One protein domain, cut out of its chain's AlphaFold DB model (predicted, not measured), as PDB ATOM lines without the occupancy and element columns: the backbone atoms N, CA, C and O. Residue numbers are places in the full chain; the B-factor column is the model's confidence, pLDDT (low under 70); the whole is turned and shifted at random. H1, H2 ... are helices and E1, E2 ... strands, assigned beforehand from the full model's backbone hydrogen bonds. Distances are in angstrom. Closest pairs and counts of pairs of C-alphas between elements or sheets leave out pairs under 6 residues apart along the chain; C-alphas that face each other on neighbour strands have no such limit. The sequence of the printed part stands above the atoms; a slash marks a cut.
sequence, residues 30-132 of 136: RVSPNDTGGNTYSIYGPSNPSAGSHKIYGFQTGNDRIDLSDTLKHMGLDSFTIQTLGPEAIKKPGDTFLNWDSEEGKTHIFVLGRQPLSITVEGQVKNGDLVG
ATOM      1  N   ARG A  30     -52.029 -23.041 -48.402       88.00
ATOM      2  CA  ARG A  30     -52.917 -22.040 -49.009       88.00
ATOM      3  C   ARG A  30     -52.310 -20.677 -48.711       88.00
ATOM      4  O   ARG A  30     -51.845 -20.463 -47.600       88.00
ATOM      5  N   VAL A  31     -52.305 -19.784 -49.693       91.06
ATOM      6  CA  VAL A  31     -51.742 -18.439 -49.538       91.06
ATOM      7  C   VAL A  31     -52.852 -17.415 -49.740       91.06
ATOM      8  O   VAL A  31     -53.597 -17.501 -50.716       91.06
ATOM      9  N   SER A  32     -52.974 -16.469 -48.816       91.50
ATOM     10  CA  SER A  32     -53.943 -15.370 -48.878       91.50
ATOM     11  C   SER A  32     -53.332 -14.086 -48.320       91.50
ATOM     12  O   SER A  32     -52.540 -14.185 -47.389       91.50
ATOM     13  N   PRO A  33     -53.707 -12.893 -48.803       94.25
ATOM     14  CA  PRO A  33     -53.224 -11.635 -48.230       94.25
ATOM     15  C   PRO A  33     -53.670 -11.468 -46.767       94.25
ATOM     16  O   PRO A  33     -54.732 -11.964 -46.381       94.25
ATOM     17  N   ASN A  34     -52.875 -10.756 -45.966       90.88
ATOM     18  CA  ASN A  34     -53.168 -10.435 -44.567       90.88
ATOM     19  C   ASN A  34     -53.315  -8.922 -44.320       90.88
ATOM     20  O   ASN A  34     -53.101  -8.093 -45.204       90.88
ATOM     21  N   ASP A  35     -53.720  -8.563 -43.105       89.81
ATOM     22  CA  ASP A  35     -53.970  -7.184 -42.673       89.81
ATOM     23  C   ASP A  35     -52.692  -6.362 -42.432       89.81
ATOM     24  O   ASP A  35     -52.755  -5.134 -42.389       89.81
ATOM     25  N   THR A  36     -51.528  -7.011 -42.344       84.62
ATOM     26  CA  THR A  36     -50.217  -6.354 -42.247       84.62
ATOM     27  C   THR A  36     -49.587  -6.029 -43.602       84.62
ATOM     28  O   THR A  36     -48.463  -5.535 -43.650       84.62
ATOM     29  N   GLY A  37     -50.306  -6.265 -44.706       87.44
ATOM     30  CA  GLY A  37     -49.830  -5.993 -46.066       87.44
ATOM     31  C   GLY A  37     -48.895  -7.065 -46.636       87.44
ATOM     32  O   GLY A  37     -48.283  -6.828 -47.674       87.44
ATOM     33  N   GLY A  38     -48.788  -8.220 -45.971       92.69
ATOM     34  CA  GLY A  38     -48.083  -9.411 -46.445       92.69
ATOM     35  C   GLY A  38     -49.042 -10.559 -46.772       92.69
ATOM     36  O   GLY A  38     -50.239 -10.363 -46.995       92.69
ATOM     37  N   ASN A  39     -48.515 -11.781 -46.777       95.44
ATOM     38  CA  ASN A  39     -49.251 -13.016 -47.029       95.44
ATOM     39  C   ASN A  39     -49.372 -13.884 -45.768       95.44
ATOM     40  O   ASN A  39     -48.440 -14.021 -44.981       95.44
ATOM     41  N   THR A  40     -50.511 -14.550 -45.608       94.56
ATOM     42  CA  THR A  40     -50.701 -15.685 -44.702       94.56
ATOM     43  C   THR A  40     -50.550 -16.992 -45.473       94.56
ATOM     44  O   THR A  40     -51.278 -17.242 -46.435       94.56
ATOM     45  N   TYR A  41     -49.636 -17.842 -45.015       92.88
ATOM     46  CA  TYR A  41     -49.404 -19.203 -45.483       92.88
ATOM     47  C   TYR A  41     -50.118 -20.184 -44.543       92.88
ATOM     48  O   TYR A  41     -49.565 -20.603 -43.526       92.88
ATOM     49  N   SER A  42     -51.359 -20.545 -44.861       91.31
ATOM     50  CA  SER A  42     -52.146 -21.513 -44.093       91.31
ATOM     51  C   SER A  42     -51.735 -22.937 -44.442       91.31
ATOM     52  O   SER A  42     -51.924 -23.393 -45.574       91.31
ATOM     53  N   ILE A  43     -51.192 -23.650 -43.461       87.88
ATOM     54  CA  ILE A  43     -50.770 -25.042 -43.596       87.88
ATOM     55  C   ILE A  43     -51.969 -25.940 -43.298       87.88
ATOM     56  O   ILE A  43     -52.591 -25.828 -42.236       87.88
ATOM     57  N   TYR A  44     -52.293 -26.850 -44.212       76.94
ATOM     58  CA  TYR A  44     -53.381 -27.813 -44.055       76.94
ATOM     59  C   TYR A  44     -52.977 -29.211 -44.522       76.94
ATOM     60  O   TYR A  44     -52.313 -29.393 -45.543       76.94
ATOM     61  N   GLY A  45     -53.478 -30.212 -43.799       62.75
ATOM     62  CA  GLY A  45     -53.251 -31.626 -44.084       62.75
ATOM     63  C   GLY A  45     -52.022 -32.201 -43.370       62.75
ATOM     64  O   GLY A  45     -51.191 -31.463 -42.847       62.75
ATOM     65  N   PRO A  46     -51.913 -33.538 -43.295       51.34
ATOM     66  CA  PRO A  46     -50.787 -34.179 -42.639       51.34
ATOM     67  C   PRO A  46     -49.517 -33.957 -43.462       51.34
ATOM     68  O   PRO A  46     -49.449 -34.334 -44.634       51.34
ATOM     69  N   SER A  47     -48.474 -33.435 -42.822       52.56
ATOM     70  CA  SER A  47     -47.099 -33.630 -43.265       52.56
ATOM     71  C   SER A  47     -46.782 -35.115 -43.134       52.56
ATOM     72  O   SER A  47     -46.257 -35.579 -42.123       52.56
ATOM     73  N   ASN A  48     -47.180 -35.907 -44.128       45.81
ATOM     74  CA  ASN A  48     -46.740 -37.286 -44.204       45.81
ATOM     75  C   ASN A  48     -45.198 -37.242 -44.214       45.81
ATOM     76  O   ASN A  48     -44.639 -36.600 -45.104       45.81
ATOM     77  N   PRO A  49     -44.486 -37.873 -43.263       41.78
ATOM     78  CA  PRO A  49     -43.023 -37.833 -43.232       41.78
ATOM     79  C   PRO A  49     -42.396 -38.380 -44.526       41.78
ATOM     80  O   PRO A  49     -41.273 -38.022 -44.864       41.78
ATOM     81  N   SER A  50     -43.140 -39.183 -45.299       40.47
ATOM     82  CA  SER A  50     -42.745 -39.642 -46.638       40.47
ATOM     83  C   SER A  50     -43.009 -38.632 -47.773       40.47
ATOM     84  O   SER A  50     -42.482 -38.821 -48.864       40.47
ATOM     85  N   ALA A  51     -43.806 -37.579 -47.552       43.00
ATOM     86  CA  ALA A  51     -44.156 -36.549 -48.543       43.00
ATOM     87  C   ALA A  51     -43.256 -35.295 -48.497       43.00
ATOM     88  O   ALA A  51     -43.370 -34.427 -49.363       43.00
ATOM     89  N   GLY A  52     -42.317 -35.223 -47.548       52.78
ATOM     90  CA  GLY A  52     -41.371 -34.111 -47.409       52.78
ATOM     91  C   GLY A  52     -41.886 -32.965 -46.532       52.78
ATOM     92  O   GLY A  52     -43.071 -32.883 -46.213       52.78
ATOM     93  N   SER A  53     -40.970 -32.089 -46.108       70.50
ATOM     94  CA  SER A  53     -41.314 -30.873 -45.368       70.50
ATOM     95  C   SER A  53     -42.103 -29.904 -46.249       70.50
ATOM     96  O   SER A  53     -41.841 -29.775 -47.451       70.50
ATOM     97  N   HIS A  54     -43.050 -29.182 -45.649       82.69
ATOM     98  CA  HIS A  54     -43.650 -28.021 -46.305       82.69
ATOM     99  C   HIS A  54     -42.546 -27.003 -46.592       82.69
ATOM    100  O   HIS A  54     -41.660 -26.804 -45.761       82.69
ATOM    101  N   LYS A  55     -42.576 -26.364 -47.763       88.44
ATOM    102  CA  LYS A  55     -41.584 -25.350 -48.139       88.44
ATOM    103  C   LYS A  55     -42.273 -24.038 -48.464       88.44
ATOM    104  O   LYS A  55     -43.155 -24.030 -49.322       88.44
ATOM    105  N   ILE A  56     -41.853 -22.972 -47.795       90.69
ATOM    106  CA  ILE A  56     -42.304 -21.597 -48.015       90.69
ATOM    107  C   ILE A  56     -41.125 -20.806 -48.577       90.69
ATOM    108  O   ILE A  56     -40.022 -20.868 -48.037       90.69
ATOM    109  N   TYR A  57     -41.371 -20.082 -49.662       90.12
ATOM    110  CA  TYR A  57     -40.376 -19.291 -50.377       90.12
ATOM    111  C   TYR A  57     -40.730 -17.807 -50.268       90.12
ATOM    112  O   TYR A  57     -41.914 -17.465 -50.296       90.12
ATOM    113  N   GLY A  58     -39.713 -16.945 -50.176       87.44
ATOM    114  CA  GLY A  58     -39.885 -15.488 -50.186       87.44
ATOM    115  C   GLY A  58     -40.566 -14.902 -48.946       87.44
ATOM    116  O   GLY A  58     -41.223 -13.875 -49.065       87.44
ATOM    117  N   PHE A  59     -40.430 -15.544 -47.780       94.31
ATOM    118  CA  PHE A  59     -41.101 -15.119 -46.553       94.31
ATOM    119  C   PHE A  59     -40.536 -13.796 -46.013       94.31
ATOM    120  O   PHE A  59     -39.324 -13.646 -45.835       94.31
ATOM    121  N   GLN A  60     -41.417 -12.851 -45.694       95.38
ATOM    122  CA  GLN A  60     -41.081 -11.538 -45.153       95.38
ATOM    123  C   GLN A  60     -41.406 -11.448 -43.658       95.38
ATOM    124  O   GLN A  60     -42.547 -11.206 -43.259       95.38
ATOM    125  N   THR A  61     -40.381 -11.590 -42.816       95.19
ATOM    126  CA  THR A  61     -40.484 -11.484 -41.351       95.19
ATOM    127  C   THR A  61     -41.247 -10.232 -40.911       95.19
ATOM    128  O   THR A  61     -40.910  -9.122 -41.324       95.19
ATOM    129  N   GLY A  62     -42.230 -10.380 -40.021       94.19
ATOM    130  CA  GLY A  62     -43.040  -9.279 -39.493       94.19
ATOM    131  C   GLY A  62     -44.239  -8.892 -40.364       94.19
ATOM    132  O   GLY A  62     -45.259  -8.477 -39.806       94.19
ATOM    133  N   ASN A  63     -44.178  -9.111 -41.680       94.56
ATOM    134  CA  ASN A  63     -45.272  -8.820 -42.615       94.56
ATOM    135  C   ASN A  63     -46.093 -10.066 -42.951       94.56
ATOM    136  O   ASN A  63     -47.316  -9.999 -43.031       94.56
ATOM    137  N   ASP A  64     -45.428 -11.201 -43.136       96.25
ATOM    138  CA  ASP A  64     -46.073 -12.462 -43.471       96.25
ATOM    139  C   ASP A  64     -46.458 -13.245 -42.212       96.25
ATOM    140  O   ASP A  64     -45.937 -13.024 -41.114       96.25
ATOM    141  N   ARG A  65     -47.397 -14.180 -42.362       95.94
ATOM    142  CA  ARG A  65     -47.859 -15.073 -41.296       95.94
ATOM    143  C   ARG A  65     -47.847 -16.519 -41.757       95.94
ATOM    144  O   ARG A  65     -48.154 -16.806 -42.908       95.94
ATOM    145  N   ILE A  66     -47.553 -17.447 -40.859       94.75
ATOM    146  CA  ILE A  66     -47.701 -18.885 -41.092       94.75
ATOM    147  C   ILE A  66     -48.790 -19.374 -40.152       94.75
ATOM    148  O   ILE A  66     -48.632 -19.328 -38.933       94.75
ATOM    149  N   ASP A  67     -49.900 -19.832 -40.718       93.75
ATOM    150  CA  ASP A  67     -51.044 -20.288 -39.941       93.75
ATOM    151  C   ASP A  67     -51.060 -21.810 -39.842       93.75
ATOM    152  O   ASP A  67     -51.234 -22.523 -40.832       93.75
ATOM    153  N   LEU A  68     -50.849 -22.299 -38.620       92.12
ATOM    154  CA  LEU A  68     -50.807 -23.719 -38.298       92.12
ATOM    155  C   LEU A  68     -52.145 -24.234 -37.757       92.12
ATOM    156  O   LEU A  68     -52.267 -25.433 -37.522       92.12
ATOM    157  N   SER A  69     -53.148 -23.371 -37.567       90.75
ATOM    158  CA  SER A  69     -54.371 -23.674 -36.809       90.75
ATOM    159  C   SER A  69     -55.098 -24.920 -37.313       90.75
ATOM    160  O   SER A  69     -55.503 -25.773 -36.523       90.75
ATOM    161  N   ASP A  70     -55.241 -25.068 -38.629       86.62
ATOM    162  CA  ASP A  70     -55.899 -26.243 -39.198       86.62
ATOM    163  C   ASP A  70     -55.028 -27.494 -39.105       86.62
ATOM    164  O   ASP A  70     -55.534 -28.572 -38.791       86.62
ATOM    165  N   THR A  71     -53.718 -27.378 -39.318       86.81
ATOM    166  CA  THR A  71     -52.798 -28.517 -39.180       86.81
ATOM    167  C   THR A  71     -52.727 -29.020 -37.740       86.81
ATOM    168  O   THR A  71     -52.768 -30.230 -37.526       86.81
ATOM    169  N   LEU A  72     -52.724 -28.129 -36.745       89.00
ATOM    170  CA  LEU A  72     -52.757 -28.505 -35.329       89.00
ATOM    171  C   LEU A  72     -53.994 -29.352 -35.011       89.00
ATOM    172  O   LEU A  72     -53.852 -30.436 -34.446       89.00
ATOM    173  N   LYS A  73     -55.184 -28.954 -35.485       88.06
ATOM    174  CA  LYS A  73     -56.413 -29.755 -35.323       88.06
ATOM    175  C   LYS A  73     -56.277 -31.148 -35.942       88.06
ATOM    176  O   LYS A  73     -56.672 -32.132 -35.321       88.06
ATOM    177  N   HIS A  74     -55.682 -31.256 -37.134       83.94
ATOM    178  CA  HIS A  74     -55.417 -32.555 -37.774       83.94
ATOM    179  C   HIS A  74     -54.403 -33.404 -36.990       83.94
ATOM    180  O   HIS A  74     -54.497 -34.631 -36.989       83.94
ATOM    181  N   MET A  75     -53.459 -32.766 -36.296       84.56
ATOM    182  CA  MET A  75     -52.524 -33.418 -35.376       84.56
ATOM    183  C   MET A  75     -53.165 -33.788 -34.024       84.56
ATOM    184  O   MET A  75     -52.517 -34.459 -33.219       84.56
ATOM    185  N   GLY A  76     -54.418 -33.385 -33.773       88.44
ATOM    186  CA  GLY A  76     -55.100 -33.555 -32.488       88.44
ATOM    187  C   GLY A  76     -54.599 -32.595 -31.406       88.44
ATOM    188  O   GLY A  76     -54.559 -32.968 -30.236       88.44
ATOM    189  N   LEU A  77     -54.161 -31.399 -31.803       89.12
ATOM    190  CA  LEU A  77     -53.622 -30.350 -30.943       89.12
ATOM    191  C   LEU A  77     -54.488 -29.091 -31.047       89.12
ATOM    192  O   LEU A  77     -54.850 -28.676 -32.145       89.12
ATOM    193  N   ASP A  78     -54.751 -28.447 -29.914       90.25
ATOM    194  CA  ASP A  78     -55.466 -27.162 -29.889       90.25
ATOM    195  C   ASP A  78     -54.532 -25.970 -30.121       90.25
ATOM    196  O   ASP A  78     -54.955 -24.906 -30.564       90.25
ATOM    197  N   SER A  79     -53.252 -26.136 -29.789       92.06
ATOM    198  CA  SER A  79     -52.244 -25.084 -29.871       92.06
ATOM    199  C   SER A  79     -50.840 -25.677 -29.907       92.06
ATOM    200  O   SER A  79     -50.645 -26.870 -29.644       92.06
ATOM    201  N   PHE A  80     -49.851 -24.832 -30.186       91.75
ATOM    202  CA  PHE A  80     -48.447 -25.154 -29.963       91.75
ATOM    203  C   PHE A  80     -47.792 -24.248 -28.914       91.75
ATOM    204  O   PHE A  80     -48.286 -23.170 -28.578       91.75
ATOM    205  N   THR A  81     -46.638 -24.684 -28.407       94.06
ATOM    206  CA  THR A  81     -45.770 -23.915 -27.508       94.06
ATOM    207  C   THR A  81     -44.363 -23.853 -28.085       94.06
ATOM    208  O   THR A  81     -43.735 -24.893 -28.269       94.06
ATOM    209  N   ILE A  82     -43.841 -22.650 -28.347       92.94
ATOM    210  CA  ILE A  82     -42.442 -22.499 -28.766       92.94
ATOM    211  C   ILE A  82     -41.520 -22.787 -27.586       92.94
ATOM    212  O   ILE A  82     -41.629 -22.157 -26.534       92.94
ATOM    213  N   GLN A  83     -40.582 -23.707 -27.785       93.50
ATOM    214  CA  GLN A  83     -39.508 -23.982 -26.846       93.50
ATOM    215  C   GLN A  83     -38.284 -23.132 -27.192       93.50
ATOM    216  O   GLN A  83     -37.717 -23.237 -28.278       93.50
ATOM    217  N   THR A  84     -37.869 -22.292 -26.248       87.44
ATOM    218  CA  THR A  84     -36.721 -21.380 -26.398       87.44
ATOM    219  C   THR A  84     -35.422 -21.948 -25.832       87.44
ATOM    220  O   THR A  84     -34.360 -21.378 -26.052       87.44
ATOM    221  N   LEU A  85     -35.501 -23.069 -25.111       86.56
ATOM    222  CA  LEU A  85     -34.358 -23.708 -24.456       86.56
ATOM    223  C   LEU A  85     -33.565 -24.649 -25.374       86.56
ATOM    224  O   LEU A  85     -32.560 -25.173 -24.927       86.56
ATOM    225  N   GLY A  86     -33.998 -24.856 -26.621       84.94
ATOM    226  CA  GLY A  86     -33.343 -25.762 -27.568       84.94
ATOM    227  C   GLY A  86     -34.167 -27.013 -27.904       84.94
ATOM    228  O   GLY A  86     -35.253 -27.221 -27.347       84.94
ATOM    229  N   PRO A  87     -33.684 -27.852 -28.838       87.12
ATOM    230  CA  PRO A  87     -34.393 -29.047 -29.296       87.12
ATOM    231  C   PRO A  87     -34.598 -30.100 -28.192       87.12
ATOM    232  O   PRO A  87     -35.572 -30.845 -28.225       87.12
ATOM    233  N   GLU A  88     -33.739 -30.150 -27.175       91.69
ATOM    234  CA  GLU A  88     -33.858 -31.045 -26.016       91.69
ATOM    235  C   GLU A  88     -35.061 -30.735 -25.107       91.69
ATOM    236  O   GLU A  88     -35.461 -31.565 -24.280       91.69
ATOM    237  N   ALA A  89     -35.651 -29.544 -25.245       91.06
ATOM    238  CA  ALA A  89     -36.856 -29.148 -24.527       91.06
ATOM    239  C   ALA A  89     -38.149 -29.657 -25.191       91.06
ATOM    240  O   ALA A  89     -39.213 -29.562 -24.583       91.06
ATOM    241  N   ILE A  90     -38.065 -30.239 -26.392       93.00
ATOM    242  CA  ILE A  90     -39.197 -30.799 -27.138       93.00
ATOM    243  C   ILE A  90     -39.556 -32.181 -26.570       93.00
ATOM    244  O   ILE A  90     -38.879 -33.172 -26.843       93.00
ATOM    245  N   LYS A  91     -40.605 -32.260 -25.743       93.31
ATOM    246  CA  LYS A  91     -40.940 -33.471 -24.962       93.31
ATOM    247  C   LYS A  91     -42.396 -33.905 -25.063       93.31
ATOM    248  O   LYS A  91     -42.682 -35.085 -24.861       93.31
ATOM    249  N   LYS A  92     -43.319 -32.988 -25.347       93.88
ATOM    250  CA  LYS A  92     -44.759 -33.269 -25.424       93.88
ATOM    251  C   LYS A  92     -45.361 -32.801 -26.754       93.88
ATOM    252  O   LYS A  92     -44.847 -31.863 -27.362       93.88
ATOM    253  N   PRO A  93     -46.461 -33.425 -27.213       92.56
ATOM    254  CA  PRO A  93     -47.186 -32.945 -28.384       92.56
ATOM    255  C   PRO A  93     -47.530 -31.450 -28.268       92.56
ATOM    256  O   PRO A  93     -47.924 -30.987 -27.197       92.56
ATOM    257  N   GLY A  94     -47.347 -30.705 -29.357       90.88
ATOM    258  CA  GLY A  94     -47.479 -29.248 -29.409       90.88
ATOM    259  C   GLY A  94     -46.195 -28.480 -29.088       90.88
ATOM    260  O   GLY A  94     -46.113 -27.298 -29.418       90.88
ATOM    261  N   ASP A  95     -45.166 -29.108 -28.515       94.38
ATOM    262  CA  ASP A  95     -43.862 -28.453 -28.388       94.38
ATOM    263  C   ASP A  95     -43.290 -28.158 -29.778       94.38
ATOM    264  O   ASP A  95     -43.214 -29.034 -30.642       94.38
ATOM    265  N   THR A  96     -42.905 -26.904 -29.993       93.06
ATOM    266  CA  THR A  96     -42.443 -26.386 -31.277       93.06
ATOM    267  C   THR A  96     -41.036 -25.846 -31.162       93.06
ATOM    268  O   THR A  96     -40.734 -25.057 -30.269       93.06
ATOM    269  N   PHE A  97     -40.181 -26.246 -32.094       93.06
ATOM    270  CA  PHE A  97     -38.834 -25.725 -32.234       93.06
ATOM    271  C   PHE A  97     -38.754 -24.827 -33.467       93.06
ATOM    272  O   PHE A  97     -39.231 -25.196 -34.544       93.06
ATOM    273  N   LEU A  98     -38.141 -23.656 -33.294       93.88
ATOM    274  CA  LEU A  98     -37.914 -22.677 -34.348       93.88
ATOM    275  C   LEU A  98     -36.406 -22.471 -34.492       93.88
ATOM    276  O   LEU A  98     -35.776 -21.892 -33.612       93.88
ATOM    277  N   ASN A  99     -35.828 -22.966 -35.585       94.06
ATOM    278  CA  ASN A  99     -34.388 -22.919 -35.819       94.06
ATOM    279  C   ASN A  99     -34.066 -22.022 -37.009       94.06
ATOM    280  O   ASN A  99     -34.343 -22.400 -38.146       94.06
ATOM    281  N   TRP A 100     -33.494 -20.848 -36.758       95.06
ATOM    282  CA  TRP A 100     -32.970 -19.985 -37.814       95.06
ATOM    283  C   TRP A 100     -31.539 -20.390 -38.162       95.06
ATOM    284  O   TRP A 100     -30.648 -20.293 -37.321       95.06
ATOM    285  N   ASP A 101     -31.336 -20.803 -39.407       95.44
ATOM    286  CA  ASP A 101     -30.030 -20.997 -40.014       95.44
ATOM    287  C   ASP A 101     -29.685 -19.753 -40.844       95.44
ATOM    288  O   ASP A 101     -30.249 -19.513 -41.917       95.44
ATOM    289  N   SER A 102     -28.774 -18.929 -40.323       95.56
ATOM    290  CA  SER A 102     -28.336 -17.706 -40.996       95.56
ATOM    291  C   SER A 102     -27.417 -17.951 -42.188       95.56
ATOM    292  O   SER A 102     -27.281 -17.054 -43.015       95.56
ATOM    293  N   GLU A 103     -26.767 -19.114 -42.267       96.81
ATOM    294  CA  GLU A 103     -25.880 -19.453 -43.383       96.81
ATOM    295  C   GLU A 103     -26.703 -19.861 -44.607       96.81
ATOM    296  O   GLU A 103     -26.425 -19.418 -45.720       96.81
ATOM    297  N   GLU A 104     -27.767 -20.640 -44.393       93.69
ATOM    298  CA  GLU A 104     -28.705 -21.019 -45.454       93.69
ATOM    299  C   GLU A 104     -29.804 -19.982 -45.715       93.69
ATOM    300  O   GLU A 104     -30.512 -20.074 -46.722       93.69
ATOM    301  N   GLY A 105     -29.981 -19.019 -44.808       95.56
ATOM    302  CA  GLY A 105     -31.061 -18.043 -44.883       95.56
ATOM    303  C   GLY A 105     -32.444 -18.675 -44.700       95.56
ATOM    304  O   GLY A 105     -33.410 -18.234 -45.330       95.56
ATOM    305  N   LYS A 106     -32.557 -19.718 -43.866       95.56
ATOM    306  CA  LYS A 106     -33.796 -20.490 -43.689       95.56
ATOM    307  C   LYS A 106     -34.185 -20.678 -42.236       95.56
ATOM    308  O   LYS A 106     -33.347 -20.927 -41.376       95.56
ATOM    309  N   THR A 107     -35.485 -20.657 -41.964       95.62
ATOM    310  CA  THR A 107     -36.028 -21.179 -40.710       95.62
ATOM    311  C   THR A 107     -36.569 -22.592 -40.898       95.62
ATOM    312  O   THR A 107     -37.378 -22.861 -41.787       95.62
ATOM    313  N   HIS A 108     -36.173 -23.494 -40.004       93.50
ATOM    314  CA  HIS A 108     -36.778 -24.809 -39.843       93.50
ATOM    315  C   HIS A 108     -37.749 -24.777 -38.666       93.50
ATOM    316  O   HIS A 108     -37.364 -24.475 -37.535       93.50
ATOM    317  N   ILE A 109     -39.009 -25.096 -38.942       93.00
ATOM    318  CA  ILE A 109     -40.072 -25.200 -37.944       93.00
ATOM    319  C   ILE A 109     -40.366 -26.677 -37.740       93.00
ATOM    320  O   ILE A 109     -40.625 -27.401 -38.706       93.00
ATOM    321  N   PHE A 110     -40.344 -27.121 -36.490       92.00
ATOM    322  CA  PHE A 110     -40.730 -28.472 -36.108       92.00
ATOM    323  C   PHE A 110     -41.811 -28.413 -35.038       92.00
ATOM    324  O   PHE A 110     -41.581 -27.793 -34.007       92.00
ATOM    325  N   VAL A 111     -42.948 -29.077 -35.250       92.06
ATOM    326  CA  VAL A 111     -43.986 -29.247 -34.219       92.06
ATOM    327  C   VAL A 111     -44.074 -30.721 -33.861       92.06
ATOM    328  O   VAL A 111     -44.359 -31.566 -34.717       92.06
ATOM    329  N   LEU A 112     -43.848 -31.036 -32.588       91.19
ATOM    330  CA  LEU A 112     -43.984 -32.396 -32.094       91.19
ATOM    331  C   LEU A 112     -45.461 -32.806 -32.092       91.19
ATOM    332  O   LEU A 112     -46.328 -32.107 -31.573       91.19
ATOM    333  N   GLY A 113     -45.748 -33.984 -32.627       88.06
ATOM    334  CA  GLY A 113     -47.070 -34.596 -32.620       88.06
ATOM    335  C   GLY A 113     -46.954 -36.091 -32.868       88.06
ATOM    336  O   GLY A 113     -45.858 -36.605 -33.095       88.06
ATOM    337  N   ARG A 114     -48.085 -36.808 -32.855       83.19
ATOM    338  CA  ARG A 114     -48.103 -38.240 -33.210       83.19
ATOM    339  C   ARG A 114     -47.529 -38.474 -34.612       83.19
ATOM    340  O   ARG A 114     -46.805 -39.439 -34.830       83.19
ATOM    341  N   GLN A 115     -47.866 -37.583 -35.537       82.06
ATOM    342  CA  GLN A 115     -47.144 -37.372 -36.784       82.06
ATOM    343  C   GLN A 115     -46.557 -35.960 -36.694       82.06
ATOM    344  O   GLN A 115     -47.339 -35.014 -36.588       82.06
ATOM    345  N   PRO A 116     -45.227 -35.804 -36.624       84.69
ATOM    346  CA  PRO A 116     -44.623 -34.490 -36.468       84.69
ATOM    347  C   PRO A 116     -44.768 -33.651 -37.741       84.69
ATOM    348  O   PRO A 116     -44.780 -34.180 -38.856       84.69
ATOM    349  N   LEU A 117     -44.821 -32.336 -37.549       85.94
ATOM    350  CA  LEU A 117     -44.814 -31.350 -38.624       85.94
ATOM    351  C   LEU A 117     -43.408 -30.805 -38.823       85.94
ATOM    352  O   LEU A 117     -42.749 -30.427 -37.858       85.94
ATOM    353  N   SER A 118     -42.973 -30.734 -40.079       87.94
ATOM    354  CA  SER A 118     -41.737 -30.056 -40.459       87.94
ATOM    355  C   SER A 118     -41.990 -29.092 -41.612       87.94
ATOM    356  O   SER A 118     -42.568 -29.465 -42.637       87.94
ATOM    357  N   ILE A 119     -41.541 -27.851 -41.435       90.31
ATOM    358  CA  ILE A 119     -41.637 -26.772 -42.417       90.31
ATOM    359  C   ILE A 119     -40.245 -26.170 -42.594       90.31
ATOM    360  O   ILE A 119     -39.519 -25.949 -41.626       90.31
ATOM    361  N   THR A 120     -39.870 -25.901 -43.835       91.38
ATOM    362  CA  THR A 120     -38.702 -25.103 -44.195       91.38
ATOM    363  C   THR A 120     -39.182 -23.799 -44.807       91.38
ATOM    364  O   THR A 120     -39.998 -23.808 -45.726       91.38
ATOM    365  N   VAL A 121     -38.674 -22.683 -44.308       93.31
ATOM    366  CA  VAL A 121     -39.047 -21.342 -44.752       93.31
ATOM    367  C   VAL A 121     -37.787 -20.631 -45.211       93.31
ATOM    368  O   VAL A 121     -36.826 -20.577 -44.453       93.31
ATOM    369  N   GLU A 122     -37.761 -20.116 -46.436       93.81
ATOM    370  CA  GLU A 122     -36.715 -19.190 -46.879       93.81
ATOM    371  C   GLU A 122     -37.031 -17.796 -46.344       93.81
ATOM    372  O   GLU A 122     -38.030 -17.192 -46.739       93.81
ATOM    373  N   GLY A 123     -36.189 -17.313 -45.432       93.56
ATOM    374  CA  GLY A 123     -36.444 -16.131 -44.615       93.56
ATOM    375  C   GLY A 123     -36.549 -16.459 -43.125       93.56
ATOM    376  O   GLY A 123     -36.843 -17.588 -42.726       93.56
ATOM    377  N   GLN A 124     -36.264 -15.458 -42.291       96.44
ATOM    378  CA  GLN A 124     -36.349 -15.598 -40.842       96.44
ATOM    379  C   GLN A 124     -37.817 -15.629 -40.410       96.44
ATOM    380  O   GLN A 124     -38.605 -14.774 -40.805       96.44
ATOM    381  N   VAL A 125     -38.177 -16.565 -39.540       95.69
ATOM    382  CA  VAL A 125     -39.488 -16.598 -38.881       95.69
ATOM    383  C   VAL A 125     -39.303 -16.301 -37.398       95.69
ATOM    384  O   VAL A 125     -38.403 -16.841 -36.751       95.69
ATOM    385  N   LYS A 126     -40.151 -15.433 -36.850       94.00
ATOM    386  CA  LYS A 126     -40.213 -15.092 -35.423       94.00
ATOM    387  C   LYS A 126     -41.516 -15.604 -34.814       94.00
ATOM    388  O   LYS A 126     -42.460 -15.932 -35.518       94.00
ATOM    389  N   ASN A 127     -41.598 -15.627 -33.483       91.88
ATOM    390  CA  ASN A 127     -42.806 -16.078 -32.779       91.88
ATOM    391  C   ASN A 127     -44.081 -15.343 -33.245       91.88
ATOM    392  O   ASN A 127     -45.096 -15.978 -33.493       91.88
ATOM    393  N   GLY A 128     -44.008 -14.018 -33.425       92.06
ATOM    394  CA  GLY A 128     -45.149 -13.205 -33.873       92.06
ATOM    395  C   GLY A 128     -45.593 -13.454 -35.319       92.06
ATOM    396  O   GLY A 128     -46.651 -12.980 -35.717       92.06
ATOM    397  N   ASP A 129     -44.807 -14.205 -36.090       94.94
ATOM    398  CA  ASP A 129     -45.147 -14.587 -37.454       94.94
ATOM    399  C   ASP A 129     -45.996 -15.872 -37.503       94.94
ATOM    400  O   ASP A 129     -46.519 -16.222 -38.559       94.94
ATOM    401  N   LEU A 130     -46.141 -16.596 -36.386       94.31
ATOM    402  CA  LEU A 130     -46.875 -17.860 -36.323       94.31
ATOM    403  C   LEU A 130     -48.269 -17.682 -35.716       94.31
ATOM    404  O   LEU A 130     -48.426 -17.126 -34.630       94.31
ATOM    405  N   VAL A 131     -49.278 -18.248 -36.374       93.38
ATOM    406  CA  VAL A 131     -50.663 -18.308 -35.887       93.38
ATOM    407  C   VAL A 131     -50.981 -19.734 -35.425       93.38
ATOM    408  O   VAL A 131     -50.567 -20.713 -36.050       93.38
ATOM    409  N   GLY A 132     -51.695 -19.849 -34.300       84.31
ATOM    410  CA  GLY A 132     -51.992 -21.120 -33.622       84.31
ATOM    411  C   GLY A 132     -51.190 -21.357 -32.334       84.31
ATOM    412  O   GLY A 132     -51.245 -22.446 -31.758       84.31
TER     413      GLY A 132
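AT A GLANCE: This is residues 30 to 132 of the 136 residues of an uncharacterized protein of Pseudomonas sp. 25 R 14 (UniProt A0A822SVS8). With little regular structure, the domain is two small sheets only partly face to face, with loop 75 to 94 running from H1 to E5. Both sheets, E1 E2 E4 and E3 E7 E6 E5, are mixed. The 103 printed residues, mostly strand but under half in named elements, run E1 E2 E3 E4 H1 E5 E6 E7. The whole is compact, with a radius of gyration of the C-alphas of 12.8 A and spans of 34 by 29 by 25 A.

IN THESE COORDINATES: E1, residues 30 to 33, begins at C-alpha 30 (-52.917, -22.040, -49.009). E2 is residues 39 to 43, E3 54 to 56, E4 65 to 67, H1 69 to 74. E5, residues 95 to 101, spans 19.5 A; E6, 106 to 111, 16.4 A; E7, 117 to 122, 16.8 A, ending at (-36.715, -19.190, -46.879).

HOW THE PARTS SIT: Hairpin E1 and E2 is antiparallel (N 32 to O 40, 3.0 A); E2 and E4 are parallel (N 41 to O 65, 2.8 A). H1, with every O i to N i+4 pair within hydrogen-bond range, only grazes this sheet; C-alphas 43 and 71 are closest to each other between E2 and H1, 6.0 A. E5 E6 E7 form a meander, each strand the antiparallel neighbour of the one before (N 99 to O 108, 2.9 A; N 109 to O 119, 2.9 A). E3 and E7 are parallel (N 56 to O 120, 2.9 A).

THE WHOLE: The printed part has no cut. The farthest C-alphas, Gly 37 and Glu 88, are 35.8 A apart. The link H1 to E5 is long. Residues 45 to 52 have pLDDT under 70.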